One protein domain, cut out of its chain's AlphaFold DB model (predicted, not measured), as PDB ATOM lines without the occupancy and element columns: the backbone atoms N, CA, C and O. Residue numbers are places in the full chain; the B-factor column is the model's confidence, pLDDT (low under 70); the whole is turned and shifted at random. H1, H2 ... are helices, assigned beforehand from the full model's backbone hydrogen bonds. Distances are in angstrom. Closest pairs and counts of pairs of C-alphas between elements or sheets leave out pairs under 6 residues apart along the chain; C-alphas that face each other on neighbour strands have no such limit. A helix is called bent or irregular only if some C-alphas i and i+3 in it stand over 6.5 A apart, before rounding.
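What this domain is: This is residues 50 to 123 of the 123 residues of the protein "Polysaccharide biosynthesis protein" of Firmicutes bacterium CAG:270 (UniProt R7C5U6). What shape do these coordinates make? They make a long, loose helical hairpin of H1 and H2, with a shorter helix, H3, turning off from the far end of H2. Residues 50 to 55 of H1 and residues 115 to 123 at the end of the chain stick out from the body. What are its make-up and size? The printed part has 74 residues with three named helices, H1, H2 and H3 in chain order, and no named strand: it is all helix, loose with a radius of gyration of the C-alphas of 16.4 A, and flat, spanning 45 by 40 by 14 A.

Where its parts are: Where is the longest helix? H1, residues 50 to 77, begins at C-alpha 50 (-33.263, -12.900, -11.426) and is 40.5 A long. It has a kink of 30 degrees near residue 60, and is neither bent nor irregular, but only just: C-alphas 60 and 63 are 6.5 A apart. Where are the others? H2, residues 83 to 104, is 30.8 A long. H3, residues 108 to 121, is 20.2 A long and ends at C-alpha 121 (-37.361, 1.762, -44.121).

How they stand to each other: How does H1 stand to H2? They form a hairpin and touch, H1 with residues 59 to 71 alone; the closest C-alphas, of Ala 63 and Ser 101, are 5.8 A apart. They run opposite ways at a shallow tilt of 34 degrees, only just short of steep. Where is H3? It is close to H2 but not clearly touching, the closest C-alphas, of Trp 102 and Lys 111, being 7.8 A apart; their lines are only just about perpendicular, at 70.3 degrees. H1 and H3 are apart. Are the helix backbones complete? Every O i to N i+4 pair is within hydrogen-bond range in H2 and H3, and 21 of 24 are in H1.

The domain as a whole: How far does it reach? The two C-alphas farthest apart, of Thr 79 and Arg 123, are 48.1 A apart. Is there a cut or a long link? The printed part has no cut, and both links are tight. Where is confidence low? Residues 105 to 112 and 114 to 123 are under 70 in pLDDT; the mean of the printed part is 76.2.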
ATOM      1  N   ILE A  50     -33.080 -11.550 -10.889       76.31
ATOM      2  CA  ILE A  50     -33.263 -12.900 -11.426       76.31
ATOM      3  C   ILE A  50     -34.743 -13.258 -11.523       76.31
ATOM      4  O   ILE A  50     -35.138 -13.947 -12.458       76.31
ATOM      5  N   ILE A  51     -35.576 -12.781 -10.598       76.50
ATOM      6  CA  ILE A  51     -37.009 -13.084 -10.601       76.50
ATOM      7  C   ILE A  51     -37.659 -12.422 -11.821       76.50
ATOM      8  O   ILE A  51     -38.391 -13.082 -12.562       76.50
ATOM      9  N   GLY A  52     -37.333 -11.153 -12.088       78.88
ATOM     10  CA  GLY A  52     -37.753 -10.453 -13.305       78.88
ATOM     11  C   GLY A  52     -37.232 -11.112 -14.589       78.88
ATOM     12  O   GLY A  52     -37.987 -11.297 -15.546       78.88
ATOM     13  N   PHE A  53     -35.969 -11.544 -14.593       78.88
ATOM     14  CA  PHE A  53     -35.355 -12.245 -15.724       78.88
ATOM     15  C   PHE A  53     -36.059 -13.569 -16.046       78.88
ATOM     16  O   PHE A  53     -36.458 -13.799 -17.188       78.88
ATOM     17  N   TRP A  54     -36.287 -14.418 -15.041       79.12
ATOM     18  CA  TRP A  54     -36.999 -15.683 -15.225       79.12
ATOM     19  C   TRP A  54     -38.461 -15.472 -15.616       79.12
ATOM     20  O   TRP A  54     -38.977 -16.235 -16.428       79.12
ATOM     21  N   LYS A  55     -39.120 -14.415 -15.128       79.12
ATOM     22  CA  LYS A  55     -40.473 -14.051 -15.574       79.12
ATOM     23  C   LYS A  55     -40.511 -13.741 -17.075       79.12
ATOM     24  O   LYS A  55     -41.421 -14.201 -17.760       79.12
ATOM     25  N   ASN A  56     -39.508 -13.031 -17.595       79.12
ATOM     26  CA  ASN A  56     -39.372 -12.794 -19.035       79.12
ATOM     27  C   ASN A  56     -39.047 -14.080 -19.804       79.12
ATOM     28  O   ASN A  56     -39.681 -14.335 -20.824       79.12
ATOM     29  N   ILE A  57     -38.137 -14.928 -19.305       83.00
ATOM     30  CA  ILE A  57     -37.849 -16.232 -19.932       83.00
ATOM     31  C   ILE A  57     -39.112 -17.081 -20.020       83.00
ATOM     32  O   ILE A  57     -39.390 -17.636 -21.078       83.00
ATOM     33  N   ILE A  58     -39.889 -17.180 -18.940       80.75
ATOM     34  CA  ILE A  58     -41.134 -17.951 -18.928       80.75
ATOM     35  C   ILE A  58     -42.115 -17.362 -19.937       80.75
ATOM     36  O   ILE A  58     -42.680 -18.113 -20.723       80.75
ATOM     37  N   ARG A  59     -42.270 -16.032 -19.980       78.31
ATOM     38  CA  ARG A  59     -43.146 -15.361 -20.950       78.31
ATOM     39  C   ARG A  59     -42.781 -15.711 -22.395       78.31
ATOM     40  O   ARG A  59     -43.669 -16.067 -23.161       78.31
ATOM     41  N   ILE A  60     -41.493 -15.671 -22.734       79.31
ATOM     42  CA  ILE A  60     -40.995 -16.047 -24.065       79.31
ATOM     43  C   ILE A  60     -41.149 -17.559 -24.294       79.31
ATOM     44  O   ILE A  60     -41.461 -17.996 -25.389       79.31
ATOM     45  N   SER A  61     -41.000 -18.384 -23.257       82.56
ATOM     46  CA  SER A  61     -41.079 -19.848 -23.376       82.56
ATOM     47  C   SER A  61     -42.510 -20.382 -23.526       82.56
ATOM     48  O   SER A  61     -42.689 -21.527 -23.935       82.56
ATOM     49  N   ILE A  62     -43.545 -19.594 -23.216       79.88
ATOM     50  CA  ILE A  62     -44.947 -20.040 -23.302       79.88
ATOM     51  C   ILE A  62     -45.353 -20.352 -24.748       79.88
ATOM     52  O   ILE A  62     -45.950 -21.398 -25.002       79.88
ATOM     53  N   ALA A  63     -45.023 -19.487 -25.707       80.69
ATOM     54  CA  ALA A  63     -45.409 -19.681 -27.104       80.69
ATOM     55  C   ALA A  63     -44.782 -20.929 -27.761       80.69
ATOM     56  O   ALA A  63     -45.546 -21.703 -28.348       80.69
ATOM     57  N   PRO A  64     -43.469 -21.228 -27.638       82.12
ATOM     58  CA  PRO A  64     -42.910 -22.465 -28.174       82.12
ATOM     59  C   PRO A  64     -43.497 -23.696 -27.488       82.12
ATOM     60  O   PRO A  64     -43.770 -24.682 -28.164       82.12
ATOM     61  N   VAL A  65     -43.763 -23.649 -26.178       83.94
ATOM     62  CA  VAL A  65     -44.393 -24.772 -25.466       83.94
ATOM     63  C   VAL A  65     -45.797 -25.051 -26.009       83.94
ATOM     64  O   VAL A  65     -46.105 -26.199 -26.328       83.94
ATOM     65  N   ILE A  66     -46.629 -24.021 -26.186       83.31
ATOM     66  CA  ILE A  66     -47.965 -24.170 -26.785       83.31
ATOM     67  C   ILE A  66     -47.850 -24.743 -28.201       83.31
ATOM     68  O   ILE A  66     -48.569 -25.680 -28.546       83.31
ATOM     69  N   MET A  67     -46.917 -24.238 -29.005       84.00
ATOM     70  CA  MET A  67     -46.709 -24.694 -30.380       84.00
ATOM     71  C   MET A  67     -46.250 -26.153 -30.458       84.00
ATOM     72  O   MET A  67     -46.737 -26.896 -31.310       84.00
ATOM     73  N   VAL A  68     -45.392 -26.608 -29.541       85.50
ATOM     74  CA  VAL A  68     -44.991 -28.020 -29.439       85.50
ATOM     75  C   VAL A  68     -46.185 -28.905 -29.075       85.50
ATOM     76  O   VAL A  68     -46.367 -29.967 -29.673       85.50
ATOM     77  N   VAL A  69     -47.032 -28.476 -28.135       85.25
ATOM     78  CA  VAL A  69     -48.243 -29.223 -27.751       85.25
ATOM     79  C   VAL A  69     -49.227 -29.307 -28.922       85.25
ATOM     80  O   VAL A  69     -49.685 -30.394 -29.268       85.25
ATOM     81  N   VAL A  70     -49.510 -28.190 -29.593       83.81
ATOM     82  CA  VAL A  70     -50.408 -28.160 -30.760       83.81
ATOM     83  C   VAL A  70     -49.845 -28.996 -31.910       83.81
ATOM     84  O   VAL A  70     -50.570 -29.793 -32.503       83.81
ATOM     85  N   GLY A  71     -48.547 -28.876 -32.198       83.19
ATOM     86  CA  GLY A  71     -47.877 -29.638 -33.251       83.19
ATOM     87  C   GLY A  71     -47.888 -31.145 -32.993       83.19
ATOM     88  O   GLY A  71     -48.194 -31.925 -33.892       83.19
ATOM     89  N   THR A  72     -47.631 -31.577 -31.756       81.06
ATOM     90  CA  THR A  72     -47.683 -33.004 -31.391       81.06
ATOM     91  C   THR A  72     -49.095 -33.577 -31.460       81.06
ATOM     92  O   THR A  72     -49.264 -34.707 -31.918       81.06
ATOM     93  N   VAL A  73     -50.122 -32.812 -31.075       81.75
ATOM     94  CA  VAL A  73     -51.527 -33.217 -31.250       81.75
ATOM     95  C   VAL A  73     -51.893 -33.296 -32.734       81.75
ATOM     96  O   VAL A  73     -52.486 -34.286 -33.160       81.75
ATOM     97  N   ALA A  74     -51.484 -32.317 -33.544       79.44
ATOM     98  CA  ALA A  74     -51.738 -32.312 -34.984       79.44
ATOM     99  C   ALA A  74     -51.101 -33.522 -35.690       79.44
ATOM    100  O   ALA A  74     -51.743 -34.163 -36.521       79.44
ATOM    101  N   LEU A  75     -49.879 -33.900 -35.305       80.12
ATOM    102  CA  LEU A  75     -49.187 -35.075 -35.846       80.12
ATOM    103  C   LEU A  75     -49.836 -36.413 -35.452       80.12
ATOM    104  O   LEU A  75     -49.619 -37.407 -36.137       80.12
ATOM    105  N   ARG A  76     -50.655 -36.465 -34.389       77.62
ATOM    106  CA  ARG A  76     -51.453 -37.667 -34.071       77.62
ATOM    107  C   ARG A  76     -52.639 -37.851 -35.014       77.62
ATOM    108  O   ARG A  76     -53.066 -38.980 -35.228       77.62
ATOM    109  N   VAL A  77     -53.171 -36.757 -35.554       75.38
ATOM    110  CA  VAL A  77     -54.324 -36.769 -36.470       75.38
ATOM    111  C   VAL A  77     -53.866 -36.873 -37.927       75.38
ATOM    112  O   VAL A  77     -54.525 -37.504 -38.750       75.38
ATOM    113  N   ILE A  78     -52.716 -36.282 -38.257       75.44
ATOM    114  CA  ILE A  78     -52.186 -36.224 -39.619       75.44
ATOM    115  C   ILE A  78     -51.161 -37.339 -39.827       75.44
ATOM    116  O   ILE A  78     -50.044 -37.285 -39.317       75.44
ATOM    117  N   THR A  79     -51.503 -38.338 -40.641       75.12
ATOM    118  CA  THR A  79     -50.543 -39.372 -41.050       75.12
ATOM    119  C   THR A  79     -49.622 -38.826 -42.137       75.12
ATOM    120  O   THR A  79     -50.024 -38.665 -43.290       75.12
ATOM    121  N   VAL A  80     -48.369 -38.547 -41.784       73.06
ATOM    122  CA  VAL A  80     -47.376 -38.043 -42.735       73.06
ATOM    123  C   VAL A  80     -46.824 -39.201 -43.560       73.06
ATOM    124  O   VAL A  80     -46.156 -40.083 -43.031       73.06
ATOM    125  N   LYS A  81     -47.123 -39.211 -44.863       79.12
ATOM    126  CA  LYS A  81     -46.731 -40.306 -45.772       79.12
ATOM    127  C   LYS A  81     -45.589 -39.947 -46.725       79.12
ATOM    128  O   LYS A  81     -44.908 -40.841 -47.206       79.12
ATOM    129  N   ASN A  82     -45.369 -38.655 -46.980       84.06
ATOM    130  CA  ASN A  82     -44.444 -38.164 -48.007       84.06
ATOM    131  C   ASN A  82     -43.546 -37.038 -47.476       84.06
ATOM    132  O   ASN A  82     -43.996 -36.205 -46.688       84.06
ATOM    133  N   LEU A  83     -42.313 -36.946 -47.991       83.56
ATOM    134  CA  LEU A  83     -41.343 -35.899 -47.628       83.56
ATOM    135  C   LEU A  83     -41.875 -34.479 -47.912       83.56
ATOM    136  O   LEU A  83     -41.701 -33.568 -47.108       83.56
ATOM    137  N   TRP A  84     -42.604 -34.303 -49.018       82.44
ATOM    138  CA  TRP A  84     -43.268 -33.039 -49.364       82.44
ATOM    139  C   TRP A  84     -44.276 -32.582 -48.305       82.44
ATOM    140  O   TRP A  84     -44.394 -31.392 -48.030       82.44
ATOM    141  N   MET A  85     -44.970 -33.526 -47.667       80.88
ATOM    142  CA  MET A  85     -45.938 -33.226 -46.615       80.88
ATOM    143  C   MET A  85     -45.236 -32.772 -45.328       80.88
ATOM    144  O   MET A  85     -45.728 -31.863 -44.668       80.88
ATOM    145  N   VAL A  86     -44.055 -33.327 -45.019       83.44
ATOM    146  CA  VAL A  86     -43.190 -32.840 -43.926       83.44
ATOM    147  C   VAL A  86     -42.757 -31.399 -44.185       83.44
ATOM    148  O   VAL A  86     -42.848 -30.570 -43.287       83.44
ATOM    149  N   LEU A  87     -42.321 -31.087 -45.411       85.69
ATOM    150  CA  LEU A  87     -41.882 -29.736 -45.769       85.69
ATOM    151  C   LEU A  87     -43.018 -28.718 -45.639       85.69
ATOM    152  O   LEU A  87     -42.832 -27.679 -45.013       85.69
ATOM    153  N   ILE A  88     -44.204 -29.031 -46.164       85.31
ATOM    154  CA  ILE A  88     -45.371 -28.142 -46.071       85.31
ATOM    155  C   ILE A  88     -45.784 -27.943 -44.607       85.31
ATOM    156  O   ILE A  88     -45.986 -26.807 -44.180       85.31
ATOM    157  N   LEU A  89     -45.861 -29.017 -43.813       83.19
ATOM    158  CA  LEU A  89     -46.186 -28.927 -42.385       83.19
ATOM    159  C   LEU A  89     -45.124 -28.145 -41.601       83.19
ATOM    160  O   LEU A  89     -45.475 -27.368 -40.718       83.19
ATOM    161  N   GLY A  90     -43.845 -28.301 -41.945       83.81
ATOM    162  CA  GLY A  90     -42.741 -27.554 -41.347       83.81
ATOM    163  C   GLY A  90     -42.826 -26.058 -41.643       83.81
ATOM    164  O   GLY A  90     -42.722 -25.247 -40.726       83.81
ATOM    165  N   VAL A  91     -43.092 -25.679 -42.897       86.75
ATOM    166  CA  VAL A  91     -43.301 -24.271 -43.274       86.75
ATOM    167  C   VAL A  91     -44.517 -23.696 -42.549       86.75
ATOM    168  O   VAL A  91     -44.423 -22.624 -41.953       86.75
ATOM    169  N   MET A  92     -45.636 -24.427 -42.520       83.94
ATOM    170  CA  MET A  92     -46.831 -24.019 -41.775       83.94
ATOM    171  C   MET A  92     -46.544 -23.840 -40.280       83.94
ATOM    172  O   MET A  92     -46.998 -22.864 -39.687       83.94
ATOM    173  N   TYR A  93     -45.756 -24.733 -39.676       85.44
ATOM    174  CA  TYR A  93     -45.340 -24.625 -38.280       85.44
ATOM    175  C   TYR A  93     -44.507 -23.366 -38.027       85.44
ATOM    176  O   TYR A  93     -44.775 -22.655 -37.063       85.44
ATOM    177  N   VAL A  94     -43.540 -23.050 -38.896       85.31
ATOM    178  CA  VAL A  94     -42.714 -21.835 -38.773       85.31
ATOM    179  C   VAL A  94     -43.571 -20.573 -38.871       85.31
ATOM    180  O   VAL A  94     -43.409 -19.661 -38.063       85.31
ATOM    181  N   VAL A  95     -44.515 -20.527 -39.815       85.44
ATOM    182  CA  VAL A  95     -45.429 -19.384 -39.973       85.44
ATOM    183  C   VAL A  95     -46.318 -19.223 -38.740       85.44
ATOM    184  O   VAL A  95     -46.410 -18.128 -38.186       85.44
ATOM    185  N   LEU A  96     -46.930 -20.310 -38.266       84.00
ATOM    186  CA  LEU A  96     -47.759 -20.293 -37.060       84.00
ATOM    187  C   LEU A  96     -46.952 -19.910 -35.816       84.00
ATOM    188  O   LEU A  96     -47.442 -19.142 -34.994       84.00
ATOM    189  N   PHE A  97     -45.712 -20.388 -35.698       83.44
ATOM    190  CA  PHE A  97     -44.815 -20.035 -34.601       83.44
ATOM    191  C   PHE A  97     -44.488 -18.541 -34.621       83.44
ATOM    192  O   PHE A  97     -44.584 -17.891 -33.585       83.44
ATOM    193  N   GLY A  98     -44.191 -17.974 -35.794       80.69
ATOM    194  CA  GLY A  98     -43.959 -16.535 -35.940       80.69
ATOM    195  C   GLY A  98     -45.173 -15.697 -35.530       80.69
ATOM    196  O   GLY A  98     -45.028 -14.711 -34.809       80.69
ATOM    197  N   ILE A  99     -46.382 -16.116 -35.919       80.94
ATOM    198  CA  ILE A  99     -47.629 -15.439 -35.522       80.94
ATOM    199  C   ILE A  99     -47.864 -15.567 -34.009       80.94
ATOM    200  O   ILE A  99     -48.187 -14.581 -33.346       80.94
ATOM    201  N   ALA A 100     -47.688 -16.763 -33.442       80.06
ATOM    202  CA  ALA A 100     -47.877 -17.011 -32.016       80.06
ATOM    203  C   ALA A 100     -46.868 -16.227 -31.162       80.06
ATOM    204  O   ALA A 100     -47.261 -15.602 -30.178       80.06
ATOM    205  N   SER A 101     -45.599 -16.201 -31.575       77.94
ATOM    206  CA  SER A 101     -44.534 -15.409 -30.954       77.94
ATOM    207  C   SER A 101     -44.872 -13.913 -30.992       77.94
ATOM    208  O   SER A 101     -44.838 -13.239 -29.961       77.94
ATOM    209  N   TRP A 102     -45.357 -13.405 -32.130       72.56
ATOM    210  CA  TRP A 102     -45.793 -12.011 -32.243       72.56
ATOM    211  C   TRP A 102     -46.932 -11.650 -31.279       72.56
ATOM    212  O   TRP A 102     -46.967 -10.546 -30.737       72.56
ATOM    213  N   ILE A 103     -47.896 -12.548 -31.063       71.56
ATOM    214  CA  ILE A 103     -49.062 -12.264 -30.213       71.56
ATOM    215  C   ILE A 103     -48.725 -12.419 -28.724       71.56
ATOM    216  O   ILE A 103     -49.106 -11.550 -27.937       71.56
ATOM    217  N   LEU A 104     -48.041 -13.504 -28.351       71.00
ATOM    218  CA  LEU A 104     -47.869 -13.944 -26.962       71.00
ATOM    219  C   LEU A 104     -46.537 -13.503 -26.338       71.00
ATOM    220  O   LEU A 104     -46.507 -13.166 -25.152       71.00
ATOM    221  N   GLU A 105     -45.448 -13.512 -27.110       69.56
ATOM    222  CA  GLU A 105     -44.112 -13.183 -26.598       69.56
ATOM    223  C   GLU A 105     -43.870 -11.675 -26.645       69.56
ATOM    224  O   GLU A 105     -43.503 -11.089 -25.625       69.56
ATOM    225  N   MET A 106     -44.133 -11.037 -27.796       66.00
ATOM    226  CA  MET A 106     -43.806  -9.624 -27.984       66.00
ATOM    227  C   MET A 106     -44.673  -8.701 -27.129       66.00
ATOM    228  O   MET A 106     -45.900  -8.632 -27.268       66.00
ATOM    229  N   ASN A 107     -44.005  -7.926 -26.280       66.25
ATOM    230  CA  ASN A 107     -44.631  -6.861 -25.508       66.25
ATOM    231  C   ASN A 107     -44.972  -5.659 -26.411       66.25
ATOM    232  O   ASN A 107     -44.382  -5.494 -27.481       66.25
ATOM    233  N   ASP A 108     -45.877  -4.772 -25.982       63.50
ATOM    234  CA  ASP A 108     -46.301  -3.614 -26.798       63.50
ATOM    235  C   ASP A 108     -45.122  -2.719 -27.224       63.50
ATOM    236  O   ASP A 108     -45.091  -2.192 -28.338       63.50
ATOM    237  N   TYR A 109     -44.090  -2.639 -26.380       62.69
ATOM    238  CA  TYR A 109     -42.822  -1.979 -26.695       62.69
ATOM    239  C   TYR A 109     -42.089  -2.623 -27.882       62.69
ATOM    240  O   TYR A 109     -41.673  -1.927 -28.806       62.69
ATOM    241  N   GLU A 110     -41.962  -3.949 -27.908       67.12
ATOM    242  CA  GLU A 110     -41.261  -4.665 -28.979       67.12
ATOM    243  C   GLU A 110     -42.037  -4.568 -30.296       67.12
ATOM    244  O   GLU A 110     -41.441  -4.339 -31.352       67.12
ATOM    245  N   LYS A 111     -43.378  -4.629 -30.238       69.00
ATOM    246  CA  LYS A 111     -44.252  -4.391 -31.402       69.00
ATOM    247  C   LYS A 111     -44.054  -2.988 -31.964       69.00
ATOM    248  O   LYS A 111     -43.966  -2.826 -33.183       69.00
ATOM    249  N   SER A 112     -43.925  -1.985 -31.093       67.56
ATOM    250  CA  SER A 112     -43.637  -0.604 -31.498       67.56
ATOM    251  C   SER A 112     -42.250  -0.452 -32.139       67.56
ATOM    252  O   SER A 112     -42.098   0.290 -33.105       67.56
ATOM    253  N   LEU A 113     -41.247  -1.211 -31.678       70.12
ATOM    254  CA  LEU A 113     -39.892  -1.178 -32.234       70.12
ATOM    255  C   LEU A 113     -39.855  -1.750 -33.654       70.12
ATOM    256  O   LEU A 113     -39.270  -1.154 -34.560       70.12
ATOM    257  N   VAL A 114     -40.518  -2.889 -33.866       68.94
ATOM    258  CA  VAL A 114     -40.572  -3.532 -35.182       68.94
ATOM    259  C   VAL A 114     -41.390  -2.688 -36.163       68.94
ATOM    260  O   VAL A 114     -40.921  -2.399 -37.263       68.94
ATOM    261  N   THR A 115     -42.572  -2.212 -35.763       65.88
ATOM    262  CA  THR A 115     -43.392  -1.317 -36.604       65.88
ATOM    263  C   THR A 115     -42.713   0.033 -36.864       65.88
ATOM    264  O   THR A 115     -42.857   0.591 -37.956       65.88
ATOM    265  N   GLY A 116     -41.908   0.528 -35.921       65.19
ATOM    266  CA  GLY A 116     -41.053   1.704 -36.081       65.19
ATOM    267  C   GLY A 116     -39.924   1.501 -37.097       65.19
ATOM    268  O   GLY A 116     -39.665   2.396 -37.902       65.19
ATOM    269  N   MET A 117     -39.292   0.321 -37.141       64.38
ATOM    270  CA  MET A 117     -38.312  -0.017 -38.186       64.38
ATOM    271  C   MET A 117     -38.945  -0.064 -39.580       64.38
ATOM    272  O   MET A 117     -38.364   0.470 -40.526       64.38
ATOM    273  N   PHE A 118     -40.160  -0.606 -39.712       63.00
ATOM    274  CA  PHE A 118     -40.895  -0.583 -40.985       63.00
ATOM    275  C   PHE A 118     -41.218   0.842 -41.458       63.00
ATOM    276  O   PHE A 118     -41.163   1.112 -42.655       63.00
ATOM    277  N   HIS A 119     -41.485   1.778 -40.541       58.09
ATOM    278  CA  HIS A 119     -41.658   3.193 -40.891       58.09
ATOM    279  C   HIS A 119     -40.345   3.873 -41.288       58.09
ATOM    280  O   HIS A 119     -40.354   4.759 -42.139       58.09
ATOM    281  N   LYS A 120     -39.216   3.454 -40.705       56.28
ATOM    282  CA  LYS A 120     -37.894   4.006 -41.029       56.28
ATOM    283  C   LYS A 120     -37.356   3.530 -42.378       56.28
ATOM    284  O   LYS A 120     -36.645   4.280 -43.021       56.28
ATOM    285  N   ILE A 121     -37.706   2.315 -42.799       59.28
ATOM    286  CA  ILE A 121     -37.361   1.762 -44.121       59.28
ATOM    287  C   ILE A 121     -38.218   2.368 -45.241       59.28
ATOM    288  O   ILE A 121     -37.827   2.349 -46.404       59.28
ATOM    289  N   LYS A 122     -39.390   2.919 -44.904       50.19
ATOM    290  CA  LYS A 122     -40.298   3.558 -45.866       50.19
ATOM    291  C   LYS A 122     -40.001   5.051 -46.093       50.19
ATOM    292  O   LYS A 122     -40.772   5.703 -46.794       50.19
ATOM    293  N   ARG A 123     -38.936   5.593 -45.493       41.59
ATOM    294  CA  ARG A 123     -38.474   6.978 -45.658       41.59
ATOM    295  C   ARG A 123     -37.076   6.986 -46.255       41.59
ATOM    296  O   ARG A 123     -36.836   7.875 -47.095       41.59
TER     297      ARG A 123